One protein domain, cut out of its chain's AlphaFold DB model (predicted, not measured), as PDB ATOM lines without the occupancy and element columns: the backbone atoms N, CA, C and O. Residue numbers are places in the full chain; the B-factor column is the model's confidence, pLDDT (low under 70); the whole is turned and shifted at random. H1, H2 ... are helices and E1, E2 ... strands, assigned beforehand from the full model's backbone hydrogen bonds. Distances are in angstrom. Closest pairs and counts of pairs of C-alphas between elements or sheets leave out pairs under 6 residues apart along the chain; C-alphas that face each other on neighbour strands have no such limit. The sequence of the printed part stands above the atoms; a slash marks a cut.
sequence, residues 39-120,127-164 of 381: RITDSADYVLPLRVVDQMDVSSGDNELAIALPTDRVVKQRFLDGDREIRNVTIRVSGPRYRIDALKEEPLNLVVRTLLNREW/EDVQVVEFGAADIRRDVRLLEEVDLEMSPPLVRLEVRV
ATOM      1  N   ARG A  39       7.450 -21.803 -19.805       76.44
ATOM      2  CA  ARG A  39       8.207 -21.865 -18.545       76.44
ATOM      3  C   ARG A  39       7.320 -22.098 -17.322       76.44
ATOM      4  O   ARG A  39       7.827 -22.634 -16.338       76.44
ATOM      5  N   ILE A  40       6.051 -21.696 -17.378       79.25
ATOM      6  CA  ILE A  40       5.113 -21.710 -16.245       79.25
ATOM      7  C   ILE A  40       4.187 -22.930 -16.292       79.25
ATOM      8  O   ILE A  40       3.887 -23.495 -15.242       79.25
ATOM      9  N   THR A  41       3.762 -23.355 -17.481       85.31
ATOM     10  CA  THR A  41       2.852 -24.487 -17.682       85.31
ATOM     11  C   THR A  41       3.591 -25.723 -18.181       85.31
ATOM     12  O   THR A  41       4.498 -25.600 -19.003       85.31
ATOM     13  N   ASP A  42       3.168 -26.902 -17.736       88.56
ATOM     14  CA  ASP A  42       3.612 -28.199 -18.260       88.56
ATOM     15  C   ASP A  42       2.390 -29.072 -18.597       88.56
ATOM     16  O   ASP A  42       1.251 -28.717 -18.276       88.56
ATOM     17  N   SER A  43       2.615 -30.204 -19.261       89.31
ATOM     18  CA  SER A  43       1.586 -31.222 -19.465       89.31
ATOM     19  C   SER A  43       2.148 -32.632 -19.340       89.31
ATOM     20  O   SER A  43       3.267 -32.883 -19.783       89.31
ATOM     21  N   ALA A  44       1.354 -33.554 -18.806       90.06
ATOM     22  CA  ALA A  44       1.696 -34.967 -18.699       90.06
ATOM     23  C   ALA A  44       0.542 -35.848 -19.190       90.06
ATOM     24  O   ALA A  44      -0.624 -35.523 -18.967       90.06
ATOM     25  N   ASP A  45       0.888 -36.965 -19.829       92.12
ATOM     26  CA  ASP A  45      -0.067 -37.939 -20.353       92.12
ATOM     27  C   ASP A  45      -0.054 -39.200 -19.482       92.12
ATOM     28  O   ASP A  45       1.001 -39.785 -19.230       92.12
ATOM     29  N   TYR A  46      -1.238 -39.644 -19.066       90.25
ATOM     30  CA  TYR A  46      -1.442 -40.841 -18.255       90.25
ATOM     31  C   TYR A  46      -2.322 -41.827 -19.008       90.25
ATOM     32  O   TYR A  46      -3.431 -41.487 -19.413       90.25
ATOM     33  N   VAL A  47      -1.856 -43.064 -19.177       92.50
ATOM     34  CA  VAL A  47      -2.680 -44.147 -19.727       92.50
ATOM     35  C   VAL A  47      -3.367 -44.850 -18.566       92.50
ATOM     36  O   VAL A  47      -2.720 -45.573 -17.812       92.50
ATOM     37  N   LEU A  48      -4.670 -44.626 -18.423       92.25
ATOM     38  CA  LEU A  48      -5.467 -45.159 -17.325       92.25
ATOM     39  C   LEU A  48      -6.348 -46.319 -17.810       92.25
ATOM     40  O   LEU A  48      -7.087 -46.149 -18.786       92.25
ATOM     41  N   PRO A  49      -6.318 -47.489 -17.152       93.19
ATOM     42  CA  PRO A  49      -7.288 -48.547 -17.386       93.19
ATOM     43  C   PRO A  49      -8.698 -48.114 -16.966       93.19
ATOM     44  O   PRO A  49      -8.890 -47.444 -15.951       93.19
ATOM     45  N   LEU A  50      -9.688 -48.522 -17.758       92.12
ATOM     46  CA  LEU A  50     -11.108 -48.309 -17.503       92.12
ATOM     47  C   LEU A  50     -11.666 -49.454 -16.661       92.12
ATOM     48  O   LEU A  50     -11.661 -50.616 -17.086       92.12
ATOM     49  N   ARG A  51     -12.237 -49.123 -15.505       90.25
ATOM     50  CA  ARG A  51     -12.817 -50.109 -14.590       90.25
ATOM     51  C   ARG A  51     -14.207 -49.691 -14.145       90.25
ATOM     52  O   ARG A  51     -14.448 -48.522 -13.891       90.25
ATOM     53  N   VAL A  52     -15.120 -50.651 -14.028       88.00
ATOM     54  CA  VAL A  52     -16.400 -50.415 -13.351       88.00
ATOM     55  C   VAL A  52     -16.246 -50.770 -11.884       88.00
ATOM     56  O   VAL A  52     -15.719 -51.837 -11.564       88.00
ATOM     57  N   VAL A  53     -16.705 -49.872 -11.021       86.44
ATOM     58  CA  VAL A  53     -16.711 -50.048  -9.568       86.44
ATOM     59  C   VAL A  53     -18.126 -49.876  -9.033       86.44
ATOM     60  O   VAL A  53     -18.928 -49.129  -9.603       86.44
ATOM     61  N   ASP A  54     -18.421 -50.570  -7.939       79.50
ATOM     62  CA  ASP A  54     -19.637 -50.331  -7.168       79.50
ATOM     63  C   ASP A  54     -19.519 -48.982  -6.430       79.50
ATOM     64  O   ASP A  54     -18.421 -48.478  -6.168       79.50
ATOM     65  N   GLN A  55     -20.652 -48.384  -6.071       69.44
ATOM     66  CA  GLN A  55     -20.771 -47.108  -5.369       69.44
ATOM     67  C   GLN A  55     -19.941 -47.048  -4.071       69.44
ATOM     68  O   GLN A  55     -19.565 -45.951  -3.644       69.44
ATOM     69  N   MET A  56     -19.643 -48.201  -3.458       62.69
ATOM     70  CA  MET A  56     -18.866 -48.311  -2.217       62.69
ATOM     71  C   MET A  56     -17.348 -48.509  -2.417       62.69
ATOM     72  O   MET A  56     -16.592 -48.190  -1.502       62.69
ATOM     73  N   ASP A  57     -16.885 -48.923  -3.604       62.66
ATOM     74  CA  ASP A  57     -15.496 -49.362  -3.866       62.66
ATOM     75  C   ASP A  57     -14.705 -48.374  -4.743       62.66
ATOM     76  O   ASP A  57     -14.106 -48.709  -5.762       62.66
ATOM     77  N   VAL A  58     -14.692 -47.100  -4.353       60.69
ATOM     78  CA  VAL A  58     -14.136 -46.015  -5.188       60.69
ATOM     79  C   VAL A  58     -12.620 -45.790  -4.973       60.69
ATOM     80  O   VAL A  58     -12.048 -44.816  -5.455       60.69
ATOM     81  N   SER A  59     -11.928 -46.666  -4.242       57.59
ATOM     82  CA  SER A  59     -10.537 -46.431  -3.826       57.59
ATOM     83  C   SER A  59      -9.684 -47.701  -3.882       57.59
ATOM     84  O   SER A  59      -9.487 -48.357  -2.862       57.59
ATOM     85  N   SER A  60      -9.135 -48.022  -5.055       59.31
ATOM     86  CA  SER A  60      -8.117 -49.078  -5.200       59.31
ATOM     87  C   SER A  60      -6.692 -48.593  -4.894       59.31
ATOM     88  O   SER A  60      -5.838 -49.401  -4.546       59.31
ATOM     89  N   GLY A  61      -6.440 -47.280  -4.973       63.03
ATOM     90  CA  GLY A  61      -5.107 -46.688  -4.790       63.03
ATOM     91  C   GLY A  61      -4.205 -46.762  -6.029       63.03
ATOM     92  O   GLY A  61      -3.082 -46.266  -5.974       63.03
ATOM     93  N   ASP A  62      -4.698 -47.323  -7.137       74.88
ATOM     94  CA  ASP A  62      -3.966 -47.463  -8.396       74.88
ATOM     95  C   ASP A  62      -4.294 -46.336  -9.396       74.88
ATOM     96  O   ASP A  62      -5.307 -45.640  -9.286       74.88
ATOM     97  N   ASN A  63      -3.431 -46.175 -10.406       84.31
ATOM     98  CA  ASN A  63      -3.696 -45.343 -11.584       84.31
ATOM     99  C   ASN A  63      -4.834 -45.966 -12.401       84.31
ATOM    100  O   ASN A  63      -4.586 -46.883 -13.183       84.31
ATOM    101  N   GLU A  64      -6.062 -45.477 -12.250       89.88
ATOM    102  CA  GLU A  64      -7.219 -45.955 -13.011       89.88
ATOM    103  C   GLU A  64      -8.275 -44.865 -13.220       89.88
ATOM    104  O   GLU A  64      -8.343 -43.872 -12.493       89.88
ATOM    105  N   LEU A  65      -9.116 -45.067 -14.239       90.31
ATOM    106  CA  LEU A  65     -10.363 -44.332 -14.399       90.31
ATOM    107  C   LEU A  65     -11.511 -45.266 -14.008       90.31
ATOM    108  O   LEU A  65     -11.887 -46.166 -14.765       90.31
ATOM    109  N   ALA A  66     -12.047 -45.049 -12.811       90.31
ATOM    110  CA  ALA A  66     -13.146 -45.803 -12.239       90.31
ATOM    111  C   ALA A  66     -14.501 -45.202 -12.646       90.31
ATOM    112  O   ALA A  66     -14.770 -44.012 -12.475       90.31
ATOM    113  N   ILE A  67     -15.392 -46.037 -13.166       91.12
ATOM    114  CA  ILE A  67     -16.747 -45.677 -13.569       91.12
ATOM    115  C   ILE A  67     -17.698 -46.292 -12.552       91.12
ATOM    116  O   ILE A  67     -17.855 -47.513 -12.495       91.12
ATOM    117  N   ALA A  68     -18.323 -45.443 -11.745       89.38
ATOM    118  CA  ALA A  68     -19.268 -45.885 -10.735       89.38
ATOM    119  C   ALA A  68     -20.625 -46.186 -11.390       89.38
ATOM    120  O   ALA A  68     -21.256 -45.293 -11.965       89.38
ATOM    121  N   LEU A  69     -21.065 -47.442 -11.302       88.88
ATOM    122  CA  LEU A  69     -22.360 -47.910 -11.806       88.88
ATOM    123  C   LEU A  69     -23.169 -48.561 -10.677       88.88
ATOM    124  O   LEU A  69     -22.571 -49.179  -9.798       88.88
ATOM    125  N   PRO A  70     -24.512 -48.485 -10.713       86.19
ATOM    126  CA  PRO A  70     -25.355 -49.265  -9.813       86.19
ATOM    127  C   PRO A  70     -25.355 -50.729 -10.269       86.19
ATOM    128  O   PRO A  70     -26.165 -51.138 -11.105       86.19
ATOM    129  N   THR A  71     -24.396 -51.515  -9.774       81.38
ATOM    130  CA  THR A  71     -24.173 -52.910 -10.194       81.38
ATOM    131  C   THR A  71     -25.312 -53.858  -9.816       81.38
ATOM    132  O   THR A  71     -25.365 -54.975 -10.318       81.38
ATOM    133  N   ASP A  72     -26.246 -53.412  -8.975       77.06
ATOM    134  CA  ASP A  72     -27.520 -54.076  -8.678       77.06
ATOM    135  C   ASP A  72     -28.547 -53.963  -9.822       77.06
ATOM    136  O   ASP A  72     -29.517 -54.720  -9.856       77.06
ATOM    137  N   ARG A  73     -28.355 -53.015 -10.749       81.38
ATOM    138  CA  ARG A  73     -29.301 -52.690 -11.835       81.38
ATOM    139  C   ARG A  73     -28.705 -52.806 -13.221       81.38
ATOM    140  O   ARG A  73     -29.449 -52.978 -14.183       81.38
ATOM    141  N   VAL A  74     -27.393 -52.647 -13.363       86.69
ATOM    142  CA  VAL A  74     -26.731 -52.676 -14.666       86.69
ATOM    143  C   VAL A  74     -25.408 -53.416 -14.606       86.69
ATOM    144  O   VAL A  74     -24.652 -53.312 -13.644       86.69
ATOM    145  N   VAL A  75     -25.088 -54.116 -15.690       86.94
ATOM    146  CA  VAL A  75     -23.799 -54.789 -15.860       86.94
ATOM    147  C   VAL A  75     -23.091 -54.262 -17.091       86.94
ATOM    148  O   VAL A  75     -23.658 -54.206 -18.184       86.94
ATOM    149  N   LYS A  76     -21.816 -53.915 -16.915       90.19
ATOM    150  CA  LYS A  76     -20.913 -53.537 -18.001       90.19
ATOM    151  C   LYS A  76     -20.841 -54.648 -19.048       90.19
ATOM    152  O   LYS A  76     -20.514 -55.785 -18.720       90.19
ATOM    153  N   GLN A  77     -21.046 -54.291 -20.312       89.75
ATOM    154  CA  GLN A  77     -20.673 -55.135 -21.444       89.75
ATOM    155  C   GLN A  77     -19.262 -54.768 -21.914       89.75
ATOM    156  O   GLN A  77     -18.323 -55.541 -21.741       89.75
ATOM    157  N   ARG A  78     -19.079 -53.552 -22.440       92.56
ATOM    158  CA  ARG A  78     -17.813 -53.108 -23.048       92.56
ATOM    159  C   ARG A  78     -17.685 -51.588 -23.074       92.56
ATOM    160  O   ARG A  78     -18.686 -50.880 -23.000       92.56
ATOM    161  N   PHE A  79     -16.447 -51.113 -23.178       95.25
ATOM    162  CA  PHE A  79     -16.132 -49.712 -23.460       95.25
ATOM    163  C   PHE A  79     -15.734 -49.579 -24.926       95.25
ATOM    164  O   PHE A  79     -15.018 -50.433 -25.445       95.25
ATOM    165  N   LEU A  80     -16.182 -48.517 -25.578       95.00
ATOM    166  CA  LEU A  80     -16.027 -48.289 -27.004       95.00
ATOM    167  C   LEU A  80     -15.512 -46.869 -27.276       95.00
ATOM    168  O   LEU A  80     -15.927 -45.904 -26.633       95.00
ATOM    169  N   ASP A  81     -14.647 -46.767 -28.278       93.38
ATOM    170  CA  ASP A  81     -14.276 -45.547 -28.992       93.38
ATOM    171  C   ASP A  81     -14.849 -45.643 -30.412       93.38
ATOM    172  O   ASP A  81     -14.368 -46.432 -31.233       93.38
ATOM    173  N   GLY A  82     -15.950 -44.936 -30.675       89.44
ATOM    174  CA  GLY A  82     -16.774 -45.196 -31.856       89.44
ATOM    175  C   GLY A  82     -17.308 -46.633 -31.840       89.44
ATOM    176  O   GLY A  82     -18.165 -46.954 -31.014       89.44
ATOM    177  N   ASP A  83     -16.774 -47.481 -32.723       89.00
ATOM    178  CA  ASP A  83     -17.102 -48.913 -32.836       89.00
ATOM    179  C   ASP A  83     -15.986 -49.836 -32.308       89.00
ATOM    180  O   ASP A  83     -16.125 -51.062 -32.303       89.00
ATOM    181  N   ARG A  84     -14.852 -49.273 -31.874       93.56
ATOM    182  CA  ARG A  84     -13.690 -50.041 -31.424       93.56
ATOM    183  C   ARG A  84     -13.741 -50.267 -29.921       93.56
ATOM    184  O   ARG A  84     -13.787 -49.311 -29.159       93.56
ATOM    185  N   GLU A  85     -13.621 -51.519 -29.483       94.94
ATOM    186  CA  GLU A  85     -13.477 -51.821 -28.056       94.94
ATOM    187  C   GLU A  85     -12.153 -51.290 -27.495       94.94
ATOM    188  O   GLU A  85     -11.072 -51.531 -28.045       94.94
ATOM    189  N   ILE A  86     -12.253 -50.584 -26.370       94.62
ATOM    190  CA  ILE A  86     -11.125 -50.020 -25.637       94.62
ATOM    191  C   ILE A  86     -11.104 -50.539 -24.201       94.62
ATOM    192  O   ILE A  86     -12.118 -50.936 -23.627       94.62
ATOM    193  N   ARG A  87      -9.915 -50.541 -23.603       94.00
ATOM    194  CA  ARG A  87      -9.715 -50.911 -22.191       94.00
ATOM    195  C   ARG A  87      -9.041 -49.818 -21.381       94.00
ATOM    196  O   ARG A  87      -9.115 -49.858 -20.163       94.00
ATOM    197  N   ASN A  88      -8.422 -48.859 -22.061       94.62
ATOM    198  CA  ASN A  88      -7.667 -47.773 -21.464       94.62
ATOM    199  C   ASN A  88      -8.054 -46.464 -22.153       94.62
ATOM    200  O   ASN A  88      -8.447 -46.479 -23.323       94.62
ATOM    201  N   VAL A  89      -7.868 -45.358 -21.448       94.56
ATOM    202  CA  VAL A  89      -7.938 -43.997 -21.986       94.56
ATOM    203  C   VAL A  89      -6.645 -43.267 -21.675       94.56
ATOM    204  O   VAL A  89      -5.995 -43.550 -20.669       94.56
ATOM    205  N   THR A  90      -6.277 -42.312 -22.519       94.62
ATOM    206  CA  THR A  90      -5.189 -41.387 -22.207       94.62
ATOM    207  C   THR A  90      -5.785 -40.116 -21.628       94.62
ATOM    208  O   THR A  90      -6.597 -39.463 -22.280       94.62
ATOM    209  N   ILE A  91      -5.383 -39.760 -20.414       92.38
ATOM    210  CA  ILE A  91      -5.718 -38.491 -19.781       92.38
ATOM    211  C   ILE A  91      -4.506 -37.584 -19.876       92.38
ATOM    212  O   ILE A  91      -3.453 -37.880 -19.309       92.38
ATOM    213  N   ARG A  92      -4.664 -36.476 -20.591       92.81
ATOM    214  CA  ARG A  92      -3.684 -35.405 -20.623       92.81
ATOM    215  C   ARG A  92      -4.050 -34.372 -19.576       92.81
ATOM    216  O   ARG A  92      -5.169 -33.872 -19.527       92.81
ATOM    217  N   VAL A  93      -3.072 -34.067 -18.746       90.88
ATOM    218  CA  VAL A  93      -3.200 -33.178 -17.606       90.88
ATOM    219  C   VAL A  93      -2.302 -31.977 -17.868       90.88
ATOM    220  O   VAL A  93      -1.100 -32.159 -18.061       90.88
ATOM    221  N   SER A  94      -2.854 -30.768 -17.923       90.00
ATOM    222  CA  SER A  94      -2.111 -29.539 -18.234       90.00
ATOM    223  C   SER A  94      -2.374 -28.448 -17.201       90.00
ATOM    224  O   SER A  94      -3.471 -28.306 -16.677       90.00
ATOM    225  N   GLY A  95      -1.344 -27.684 -16.846       90.38
ATOM    226  CA  GLY A  95      -1.475 -26.681 -15.792       90.38
ATOM    227  C   GLY A  95      -0.133 -26.151 -15.303       90.38
ATOM    228  O   GLY A  95       0.886 -26.338 -15.975       90.38
ATOM    229  N   PRO A  96      -0.100 -25.481 -14.137       88.94
ATOM    230  CA  PRO A  96       1.134 -24.972 -13.555       88.94
ATOM    231  C   PRO A  96       2.155 -26.091 -13.333       88.94
ATOM    232  O   PRO A  96       1.845 -27.123 -12.741       88.94
ATOM    233  N   ARG A  97       3.400 -25.870 -13.759       86.75
ATOM    234  CA  ARG A  97       4.457 -26.891 -13.769       86.75
ATOM    235  C   ARG A  97       4.657 -27.585 -12.418       86.75
ATOM    236  O   ARG A  97       4.765 -28.800 -12.374       86.75
ATOM    237  N   TYR A  98       4.615 -26.830 -11.319       85.12
ATOM    238  CA  TYR A  98       4.768 -27.381  -9.967       85.12
ATOM    239  C   TYR A  98       3.640 -28.357  -9.568       85.12
ATOM    240  O   TYR A  98       3.880 -29.262  -8.774       85.12
ATOM    241  N   ARG A  99       2.422 -28.198 -10.115       84.75
ATOM    242  CA  ARG A  99       1.298 -29.132  -9.913       84.75
ATOM    243  C   ARG A  99       1.468 -30.383 -10.761       84.75
ATOM    244  O   ARG A  99       1.275 -31.485 -10.265       84.75
ATOM    245  N   ILE A 100       1.851 -30.207 -12.025       87.56
ATOM    246  CA  ILE A 100       2.074 -31.321 -12.952       87.56
ATOM    247  C   ILE A 100       3.224 -32.208 -12.473       87.56
ATOM    248  O   ILE A 100       3.105 -33.427 -12.527       87.56
ATOM    249  N   ASP A 101       4.301 -31.616 -11.958       86.12
ATOM    250  CA  ASP A 101       5.418 -32.372 -11.392       86.12
ATOM    251  C   ASP A 101       5.006 -33.148 -10.128       86.12
ATOM    252  O   ASP A 101       5.380 -34.307 -10.002       86.12
ATOM    253  N   ALA A 102       4.157 -32.582  -9.258       84.50
ATOM    254  CA  ALA A 102       3.601 -33.310  -8.110       84.50
ATOM    255  C   ALA A 102       2.693 -34.482  -8.535       84.50
ATOM    256  O   ALA A 102       2.763 -35.565  -7.968       84.50
ATOM    257  N   LEU A 103       1.875 -34.293  -9.577       84.12
ATOM    258  CA  LEU A 103       0.997 -35.342 -10.107       84.12
ATOM    259  C   LEU A 103       1.764 -36.515 -10.731       84.12
ATOM    260  O   LEU A 103       1.247 -37.625 -10.739       84.12
ATOM    261  N   LYS A 104       2.992 -36.301 -11.226       84.06
ATOM    262  CA  LYS A 104       3.841 -37.390 -11.750       84.06
ATOM    263  C   LYS A 104       4.290 -38.360 -10.651       84.06
ATOM    264  O   LYS A 104       4.665 -39.487 -10.966       84.06
ATOM    265  N   GLU A 105       4.292 -37.920  -9.393       82.75
ATOM    266  CA  GLU A 105       4.749 -38.700  -8.239       82.75
ATOM    267  C   GLU A 105       3.600 -39.404  -7.494       82.75
ATOM    268  O   GLU A 105       3.856 -40.277  -6.664       82.75
ATOM    269  N   GLU A 106       2.343 -39.075  -7.808       80.00
ATOM    270  CA  GLU A 106       1.154 -39.605  -7.134       80.00
ATOM    271  C   GLU A 106       0.269 -40.457  -8.061       80.00
ATOM    272  O   GLU A 106       0.210 -40.212  -9.268       80.00
ATOM    273  N   PRO A 107      -0.454 -41.462  -7.524       80.19
ATOM    274  CA  PRO A 107      -1.397 -42.232  -8.315       80.19
ATOM    275  C   PRO A 107      -2.624 -41.388  -8.689       80.19
ATOM    276  O   PRO A 107      -3.351 -40.864  -7.843       80.19
ATOM    277  N   LEU A 108      -2.883 -41.297  -9.987       83.44
ATOM    278  CA  LEU A 108      -4.022 -40.628 -10.579       83.44
ATOM    279  C   LEU A 108      -5.234 -41.574 -10.605       83.44
ATOM    280  O   LEU A 108      -5.487 -42.258 -11.596       83.44
ATOM    281  N   ASN A 109      -5.987 -41.596  -9.504       84.06
ATOM    282  CA  ASN A 109      -7.278 -42.283  -9.412       84.06
ATOM    283  C   ASN A 109      -8.417 -41.303  -9.738       84.06
ATOM    284  O   ASN A 109      -8.727 -40.395  -8.959       84.06
ATOM    285  N   LEU A 110      -9.028 -41.479 -10.906       87.31
ATOM    286  CA  LEU A 110     -10.109 -40.638 -11.408       87.31
ATOM    287  C   LEU A 110     -11.434 -41.385 -11.364       87.31
ATOM    288  O   LEU A 110     -11.488 -42.586 -11.608       87.31
ATOM    289  N   VAL A 111     -12.528 -40.664 -11.100       88.31
ATOM    290  CA  VAL A 111     -13.839 -41.293 -10.911       88.31
ATOM    291  C   VAL A 111     -14.932 -40.570 -11.683       88.31
ATOM    292  O   VAL A 111     -15.137 -39.371 -11.498       88.31
ATOM    293  N   VAL A 112     -15.706 -41.321 -12.462       89.19
ATOM    294  CA  VAL A 112     -16.961 -40.872 -13.079       89.19
ATOM    295  C   VAL A 112     -18.132 -41.353 -12.224       89.19
ATOM    296  O   VAL A 112     -18.331 -42.554 -12.056       89.19
ATOM    297  N   ARG A 113     -18.914 -40.420 -11.665       87.50
ATOM    298  CA  ARG A 113     -20.085 -40.727 -10.807       87.50
ATOM    299  C   ARG A 113     -21.427 -40.320 -11.407       87.50
ATOM    300  O   ARG A 113     -22.466 -40.648 -10.840       87.50
ATOM    301  N   THR A 114     -21.420 -39.615 -12.536       85.56
ATOM    302  CA  THR A 114     -22.632 -39.086 -13.184       85.56
ATOM    303  C   THR A 114     -23.630 -40.187 -13.556       85.56
ATOM    304  O   THR A 114     -24.834 -39.944 -13.575       85.56
ATOM    305  N   LEU A 115     -23.152 -41.418 -13.756       85.19
ATOM    306  CA  LEU A 115     -23.970 -42.577 -14.117       85.19
ATOM    307  C   LEU A 115     -24.718 -43.227 -12.937       85.19
ATOM    308  O   LEU A 115     -25.663 -43.975 -13.176       85.19
ATOM    309  N   LEU A 116     -24.365 -42.932 -11.680       83.12
ATOM    310  CA  LEU A 116     -25.012 -43.544 -10.504       83.12
ATOM    311  C   LEU A 116     -26.483 -43.140 -10.351       83.12
ATOM    312  O   LEU A 116     -27.329 -43.973 -10.039       83.12
ATOM    313  N   ASN A 117     -26.788 -41.863 -10.585       79.25
ATOM    314  CA  ASN A 117     -28.124 -41.293 -10.371       79.25
ATOM    315  C   ASN A 117     -28.972 -41.261 -11.650       79.25
ATOM    316  O   ASN A 117     -30.042 -40.657 -11.666       79.25
ATOM    317  N   ARG A 118     -28.477 -41.859 -12.736       82.56
ATOM    318  CA  ARG A 118     -29.190 -41.898 -14.009       82.56
ATOM    319  C   ARG A 118     -30.425 -42.791 -13.885       82.56
ATOM    320  O   ARG A 118     -30.367 -43.868 -13.293       82.56
ATOM    321  N   GLU A 119     -31.532 -42.365 -14.486       79.94
ATOM    322  CA  GLU A 119     -32.680 -43.243 -14.686       79.94
ATOM    323  C   GLU A 119     -32.338 -44.292 -15.750       79.94
ATOM    324  O   GLU A 119     -32.072 -43.973 -16.909       79.94
ATOM    325  N   TRP A 120     -32.316 -45.554 -15.332       80.50
ATOM    326  CA  TRP A 120     -32.113 -46.694 -16.217       80.50
ATOM    327  C   TRP A 120     -33.479 -47.179 -16.690       80.50
ATOM    328  O   TRP A 120     -34.262 -47.704 -15.895       80.50
ATOM    329  N   GLU A 127     -34.086 -52.174 -26.731       62.56
ATOM    330  CA  GLU A 127     -32.955 -53.095 -26.486       62.56
ATOM    331  C   GLU A 127     -32.512 -53.123 -25.007       62.56
ATOM    332  O   GLU A 127     -32.488 -52.093 -24.341       62.56
ATOM    333  N   ASP A 128     -32.113 -54.300 -24.494       71.88
ATOM    334  CA  ASP A 128     -31.593 -54.475 -23.115       71.88
ATOM    335  C   ASP A 128     -30.255 -53.771 -22.873       71.88
ATOM    336  O   ASP A 128     -29.793 -53.650 -21.734       71.88
ATOM    337  N   VAL A 129     -29.595 -53.397 -23.967       81.31
ATOM    338  CA  VAL A 129     -28.313 -52.715 -23.967       81.31
ATOM    339  C   VAL A 129     -28.583 -51.228 -24.086       81.31
ATOM    340  O   VAL A 129     -29.136 -50.758 -25.075       81.31
ATOM    341  N   GLN A 130     -28.170 -50.484 -23.070       86.19
ATOM    342  CA  GLN A 130     -28.144 -49.034 -23.119       86.19
ATOM    343  C   GLN A 130     -26.714 -48.579 -23.357       86.19
ATOM    344  O   GLN A 130     -25.768 -49.073 -22.738       86.19
ATOM    345  N   VAL A 131     -26.567 -47.616 -24.258       88.56
ATOM    346  CA  VAL A 131     -25.296 -46.944 -24.504       88.56
ATOM    347  C   VAL A 131     -25.312 -45.634 -23.738       88.56
ATOM    348  O   VAL A 131     -26.198 -44.801 -23.926       88.56
ATOM    349  N   VAL A 132     -24.332 -45.462 -22.863       90.50
ATOM    350  CA  VAL A 132     -24.077 -44.206 -22.163       90.50
ATOM    351  C   VAL A 132     -22.728 -43.663 -22.591       90.50
ATOM    352  O   VAL A 132     -21.809 -44.420 -22.877       90.50
ATOM    353  N   GLU A 133     -22.610 -42.346 -22.645       92.25
ATOM    354  CA  GLU A 133     -21.382 -41.674 -23.053       92.25
ATOM    355  C   GLU A 133     -20.859 -40.853 -21.887       92.25
ATOM    356  O   GLU A 133     -21.646 -40.272 -21.136       92.25
ATOM    357  N   PHE A 134     -19.541 -40.829 -21.723       92.69
ATOM    358  CA  PHE A 134     -18.883 -39.958 -20.759       92.69
ATOM    359  C   PHE A 134     -17.582 -39.400 -21.331       92.69
ATOM    360  O   PHE A 134     -16.925 -40.022 -22.170       92.69
ATOM    361  N   GLY A 135     -17.227 -38.206 -20.873       92.44
ATOM    362  CA  GLY A 135     -16.042 -37.464 -21.279       92.44
ATOM    363  C   GLY A 135     -15.187 -37.024 -20.090       92.44
ATOM    364  O   GLY A 135     -15.496 -37.297 -18.931       92.44
ATOM    365  N   ALA A 136     -14.143 -36.239 -20.371       89.56
ATOM    366  CA  ALA A 136     -13.320 -35.608 -19.333       89.56
ATOM    367  C   ALA A 136     -14.133 -34.707 -18.374       89.56
ATOM    368  O   ALA A 136     -13.750 -34.516 -17.222       89.56
ATOM    369  N   ALA A 137     -15.262 -34.159 -18.841       88.56
ATOM    370  CA  ALA A 137     -16.149 -33.306 -18.050       88.56
ATOM    371  C   ALA A 137     -16.910 -34.064 -16.946       88.56
ATOM    372  O   ALA A 137     -17.290 -33.457 -15.948       88.56
ATOM    373  N   ASP A 138     -17.109 -35.376 -17.103       87.69
ATOM    374  CA  ASP A 138     -17.819 -36.220 -16.134       87.69
ATOM    375  C   ASP A 138     -16.913 -36.728 -15.000       87.69
ATOM    376  O   ASP A 138     -17.385 -37.336 -14.032       87.69
ATOM    377  N   ILE A 139     -15.602 -36.492 -15.120       87.06
ATOM    378  CA  ILE A 139     -14.598 -36.898 -14.142       87.06
ATOM    379  C   ILE A 139     -14.661 -35.964 -12.933       87.06
ATOM    380  O   ILE A 139     -14.492 -34.746 -13.032       87.06
ATOM    381  N   ARG A 140     -14.859 -36.551 -11.754       81.38
ATOM    382  CA  ARG A 140     -14.902 -35.824 -10.490       81.38
ATOM    383  C   ARG A 140     -13.509 -35.304 -10.122       81.38
ATOM    384  O   ARG A 140     -12.581 -36.084  -9.929       81.38
ATOM    385  N   ARG A 141     -13.382 -33.987  -9.948       70.75
ATOM    386  CA  ARG A 141     -12.126 -33.298  -9.587       70.75
ATOM    387  C   ARG A 141     -11.981 -33.112  -8.078       70.75
ATOM    388  O   ARG A 141     -11.761 -32.015  -7.585       70.75
ATOM    389  N   ASP A 142     -12.168 -34.194  -7.340       60.88
ATOM    390  CA  ASP A 142     -12.249 -34.160  -5.875       60.88
ATOM    391  C   ASP A 142     -10.888 -34.175  -5.168       60.88
ATOM    392  O   ASP A 142     -10.801 -34.035  -3.948       60.88
ATOM    393  N   VAL A 143      -9.817 -34.356  -5.935       65.19
ATOM    394  CA  VAL A 143      -8.450 -34.365  -5.427       65.19
ATOM    395  C   VAL A 143      -7.923 -32.932  -5.462       65.19
ATOM    396  O   VAL A 143      -7.869 -32.328  -6.530       65.19
ATOM    397  N   ARG A 144      -7.460 -32.398  -4.320       66.94
ATOM    398  CA  ARG A 144      -6.824 -31.058  -4.222       66.94
ATOM    399  C   ARG A 144      -5.673 -30.842  -5.215       66.94
ATOM    400  O   ARG A 144      -5.290 -29.711  -5.504       66.94
ATOM    401  N   LEU A 145      -5.088 -31.930  -5.710       66.12
ATOM    402  CA  LEU A 145      -4.003 -31.939  -6.691       66.12
ATOM    403  C   LEU A 145      -4.477 -31.622  -8.117       66.12
ATOM    404  O   LEU A 145      -3.666 -31.197  -8.929       66.12
ATOM    405  N   LEU A 146      -5.773 -31.783  -8.398       71.75
ATOM    406  CA  LEU A 146      -6.414 -31.479  -9.682       71.75
ATOM    407  C   LEU A 146      -7.073 -30.087  -9.707       71.75
ATOM    408  O   LEU A 146      -7.701 -29.715 -10.699       71.75
ATOM    409  N   GLU A 147      -6.950 -29.311  -8.627       75.62
ATOM    410  CA  GLU A 147      -7.335 -27.897  -8.615       75.62
ATOM    411  C   GLU A 147      -6.416 -27.099  -9.555       75.62
ATOM    412  O   GLU A 147      -5.200 -27.274  -9.522       75.62
ATOM    413  N   GLU A 148      -6.995 -26.205 -10.368       79.19
ATOM    414  CA  GLU A 148      -6.272 -25.352 -11.341       79.19
ATOM    415  C   GLU A 148      -5.546 -26.116 -12.463       79.19
ATOM    416  O   GLU A 148      -4.627 -25.596 -13.098       79.19
ATOM    417  N   VAL A 149      -5.971 -27.353 -12.714       84.38
ATOM    418  CA  VAL A 149      -5.434 -28.221 -13.755       84.38
ATOM    419  C   VAL A 149      -6.531 -28.538 -14.773       84.38
ATOM    420  O   VAL A 149      -7.676 -28.850 -14.419       84.38
ATOM    421  N   ASP A 150      -6.172 -28.457 -16.047       87.81
ATOM    422  CA  ASP A 150      -7.011 -28.828 -17.172       87.81
ATOM    423  C   ASP A 150      -6.834 -30.315 -17.497       87.81
ATOM    424  O   ASP A 150      -5.732 -30.869 -17.453       87.81
ATOM    425  N   LEU A 151      -7.956 -30.969 -17.795       89.81
ATOM    426  CA  LEU A 151      -8.027 -32.392 -18.109       89.81
ATOM    427  C   LEU A 151      -8.592 -32.568 -19.514       89.81
ATOM    428  O   LEU A 151      -9.722 -32.162 -19.792       89.81
ATOM    429  N   GLU A 152      -7.825 -33.229 -20.367       92.56
ATOM    430  CA  GLU A 152      -8.242 -33.690 -21.685       92.56
ATOM    431  C   GLU A 152      -8.223 -35.223 -21.706       92.56
ATOM    432  O   GLU A 152      -7.357 -35.853 -21.103       92.56
ATOM    433  N   MET A 153      -9.177 -35.837 -22.404       94.25
ATOM    434  CA  MET A 153      -9.265 -37.293 -22.544       94.25
ATOM    435  C   MET A 153      -9.147 -37.688 -24.014       94.25
ATOM    436  O   MET A 153      -9.684 -37.017 -24.896       94.25
ATOM    437  N   SER A 154      -8.444 -38.787 -24.274       93.88
ATOM    438  CA  SER A 154      -8.336 -39.423 -25.583       93.88
ATOM    439  C   SER A 154      -8.708 -40.910 -25.463       93.88
ATOM    440  O   SER A 154      -8.022 -41.643 -24.742       93.88
ATOM    441  N   PRO A 155      -9.783 -41.372 -26.133       94.56
ATOM    442  CA  PRO A 155     -10.727 -40.586 -26.941       94.56
ATOM    443  C   PRO A 155     -11.507 -39.543 -26.115       94.56
ATOM    444  O   PRO A 155     -11.665 -39.722 -24.912       94.56
ATOM    445  N   PRO A 156     -12.012 -38.456 -26.731       92.62
ATOM    446  CA  PRO A 156     -12.710 -37.387 -26.005       92.62
ATOM    447  C   PRO A 156     -14.039 -37.833 -25.384       92.62
ATOM    448  O   PRO A 156     -14.468 -37.270 -24.377       92.62
ATOM    449  N   LEU A 157     -14.674 -38.846 -25.975       93.38
ATOM    450  CA  LEU A 157     -15.910 -39.463 -25.513       93.38
ATOM    451  C   LEU A 157     -15.736 -40.978 -25.536       93.38
ATOM    452  O   LEU A 157     -15.330 -41.544 -26.550       93.38
ATOM    453  N   VAL A 158     -16.064 -41.627 -24.423       94.94
ATOM    454  CA  VAL A 158     -16.119 -43.085 -24.319       94.94
ATOM    455  C   VAL A 158     -17.576 -43.510 -24.286       94.94
ATOM    456  O   VAL A 158     -18.351 -43.041 -23.453       94.94
ATOM    457  N   ARG A 159     -17.936 -44.439 -25.172       94.50
ATOM    458  CA  ARG A 159     -19.236 -45.110 -25.178       94.50
ATOM    459  C   ARG A 159     -19.147 -46.345 -24.291       94.50
ATOM    460  O   ARG A 159     -18.359 -47.251 -24.542       94.50
ATOM    461  N   LEU A 160     -19.944 -46.401 -23.240       93.44
ATOM    462  CA  LEU A 160     -20.080 -47.556 -22.372       93.44
ATOM    463  C   LEU A 160     -21.411 -48.243 -22.679       93.44
ATOM    464  O   LEU A 160     -22.486 -47.671 -22.508       93.44
ATOM    465  N   GLU A 161     -21.324 -49.497 -23.108       92.12
ATOM    466  CA  GLU A 161     -22.487 -50.364 -23.227       92.12
ATOM    467  C   GLU A 161     -22.743 -51.061 -21.896       92.12
ATOM    468  O   GLU A 161     -21.887 -51.784 -21.368       92.12
ATOM    469  N   VAL A 162     -23.948 -50.879 -21.373       89.81
ATOM    470  CA  VAL A 162     -24.433 -51.569 -20.183       89.81
ATOM    471  C   VAL A 162     -25.679 -52.360 -20.510       89.81
ATOM    472  O   VAL A 162     -26.514 -51.938 -21.302       89.81
ATOM    473  N   ARG A 163     -25.812 -53.517 -19.877       87.94
ATOM    474  CA  ARG A 163     -27.027 -54.317 -19.931       87.94
ATOM    475  C   ARG A 163     -27.832 -54.087 -18.666       87.94
ATOM    476  O   ARG A 163     -27.282 -54.231 -17.574       87.94
ATOM    477  N   VAL A 164     -29.112 -53.764 -18.816       87.38
ATOM    478  CA  VAL A 164     -30.026 -53.624 -17.678       87.38
ATOM    479  C   VAL A 164     -30.325 -55.004 -17.099       87.38
ATOM    480  O   VAL A 164     -30.706 -55.935 -17.815       87.38
TER     481      VAL A 164
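Overview. This is residues 39 to 120 and 127 to 164 of the 381 residues of an uncharacterized protein of Planctomycetes bacterium (UniProt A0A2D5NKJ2). Two strongly twisted sheets form a sandwich, only partly face to face, with the five-strand sheet curled like part of a barrel and the four-strand sheet set toward the other end of an elongated body. The long strands E1 and E5 reach to one end, where the short helix H1 packs on them; E4 runs on into E5, and E8 into E9, from one sheet to the other. The 120 printed residues hold, in chain order, E1 E2 E3 E4 E5 H1 E6 E7 E8 E9, mostly strand. The sheets run E6 E2 E1 E5 E8, mixed, and E4 E3 E9 E7, antiparallel. The whole is compact, with a radius of gyration of the C-alphas of 14.9 A and spans of 52 by 30 by 21 A.

Arrangement. E1, residues 41 to 53, bends by 62 degrees at residue 49. It pairs over residues 41 to 49 with antiparallel E5, residues 88 to 96, with N 46 and O 91 2.8 A apart. Over residues 50 to 53 it pairs with parallel E2, residues 64 to 68, with N 53 and O 67 3.0 A apart. E6, residues 109 to 112, is parallel to E2, with N 66 and O 110 at 2.8 A; E8, residues 150 to 154, is antiparallel to E5, with N 92 and O 152 at 2.8 A. H1, residues 97 to 103, is on this sheet at a height of 7.6 A, only just over E1 alone, since two of its C-alphas fall on E5; it runs along the strands, at 19 degrees to E1 on the local plane. The closest C-alphas of E1 and H1 are those of Asp 42 and Arg 97, 4.8 A apart. Every O i to N i+4 pair in H1 is within hydrogen-bond range. In the other sheet E3, residues 74 to 81, forms a hairpin with E4, residues 84 to 86, with N 81 and O 84 at 2.8 A. E9, residues 157 to 164, is antiparallel to E3, with N 80 and O 159 at 2.7 A, and to E7, residues 129 to 135, with N 160 and O 132 at 2.7 A. The facing parts of the sheets are 11.2 A centre to centre, their strands at 28 degrees.

Along the chain. E1 is 33.2 A long from C-alpha 41 at (2.852, -24.487, -17.682). E5 measures 25.7 A, E3 20.3 A, E7 19.8 A and E9 21.5 A, ending at C-alpha 164 at (-30.026, -53.624, -17.678).

Size, cuts and confidence. The C-alphas of Arg 39 and Glu 127 are farthest apart, 52.3 A. Residues 121 to 126 are not printed; C-alphas 120 and 127 are 12.1 A apart across this cut. The link E7 to E8 is long. Residues 55 to 61, 127 and 142 to 145 have pLDDT under 70.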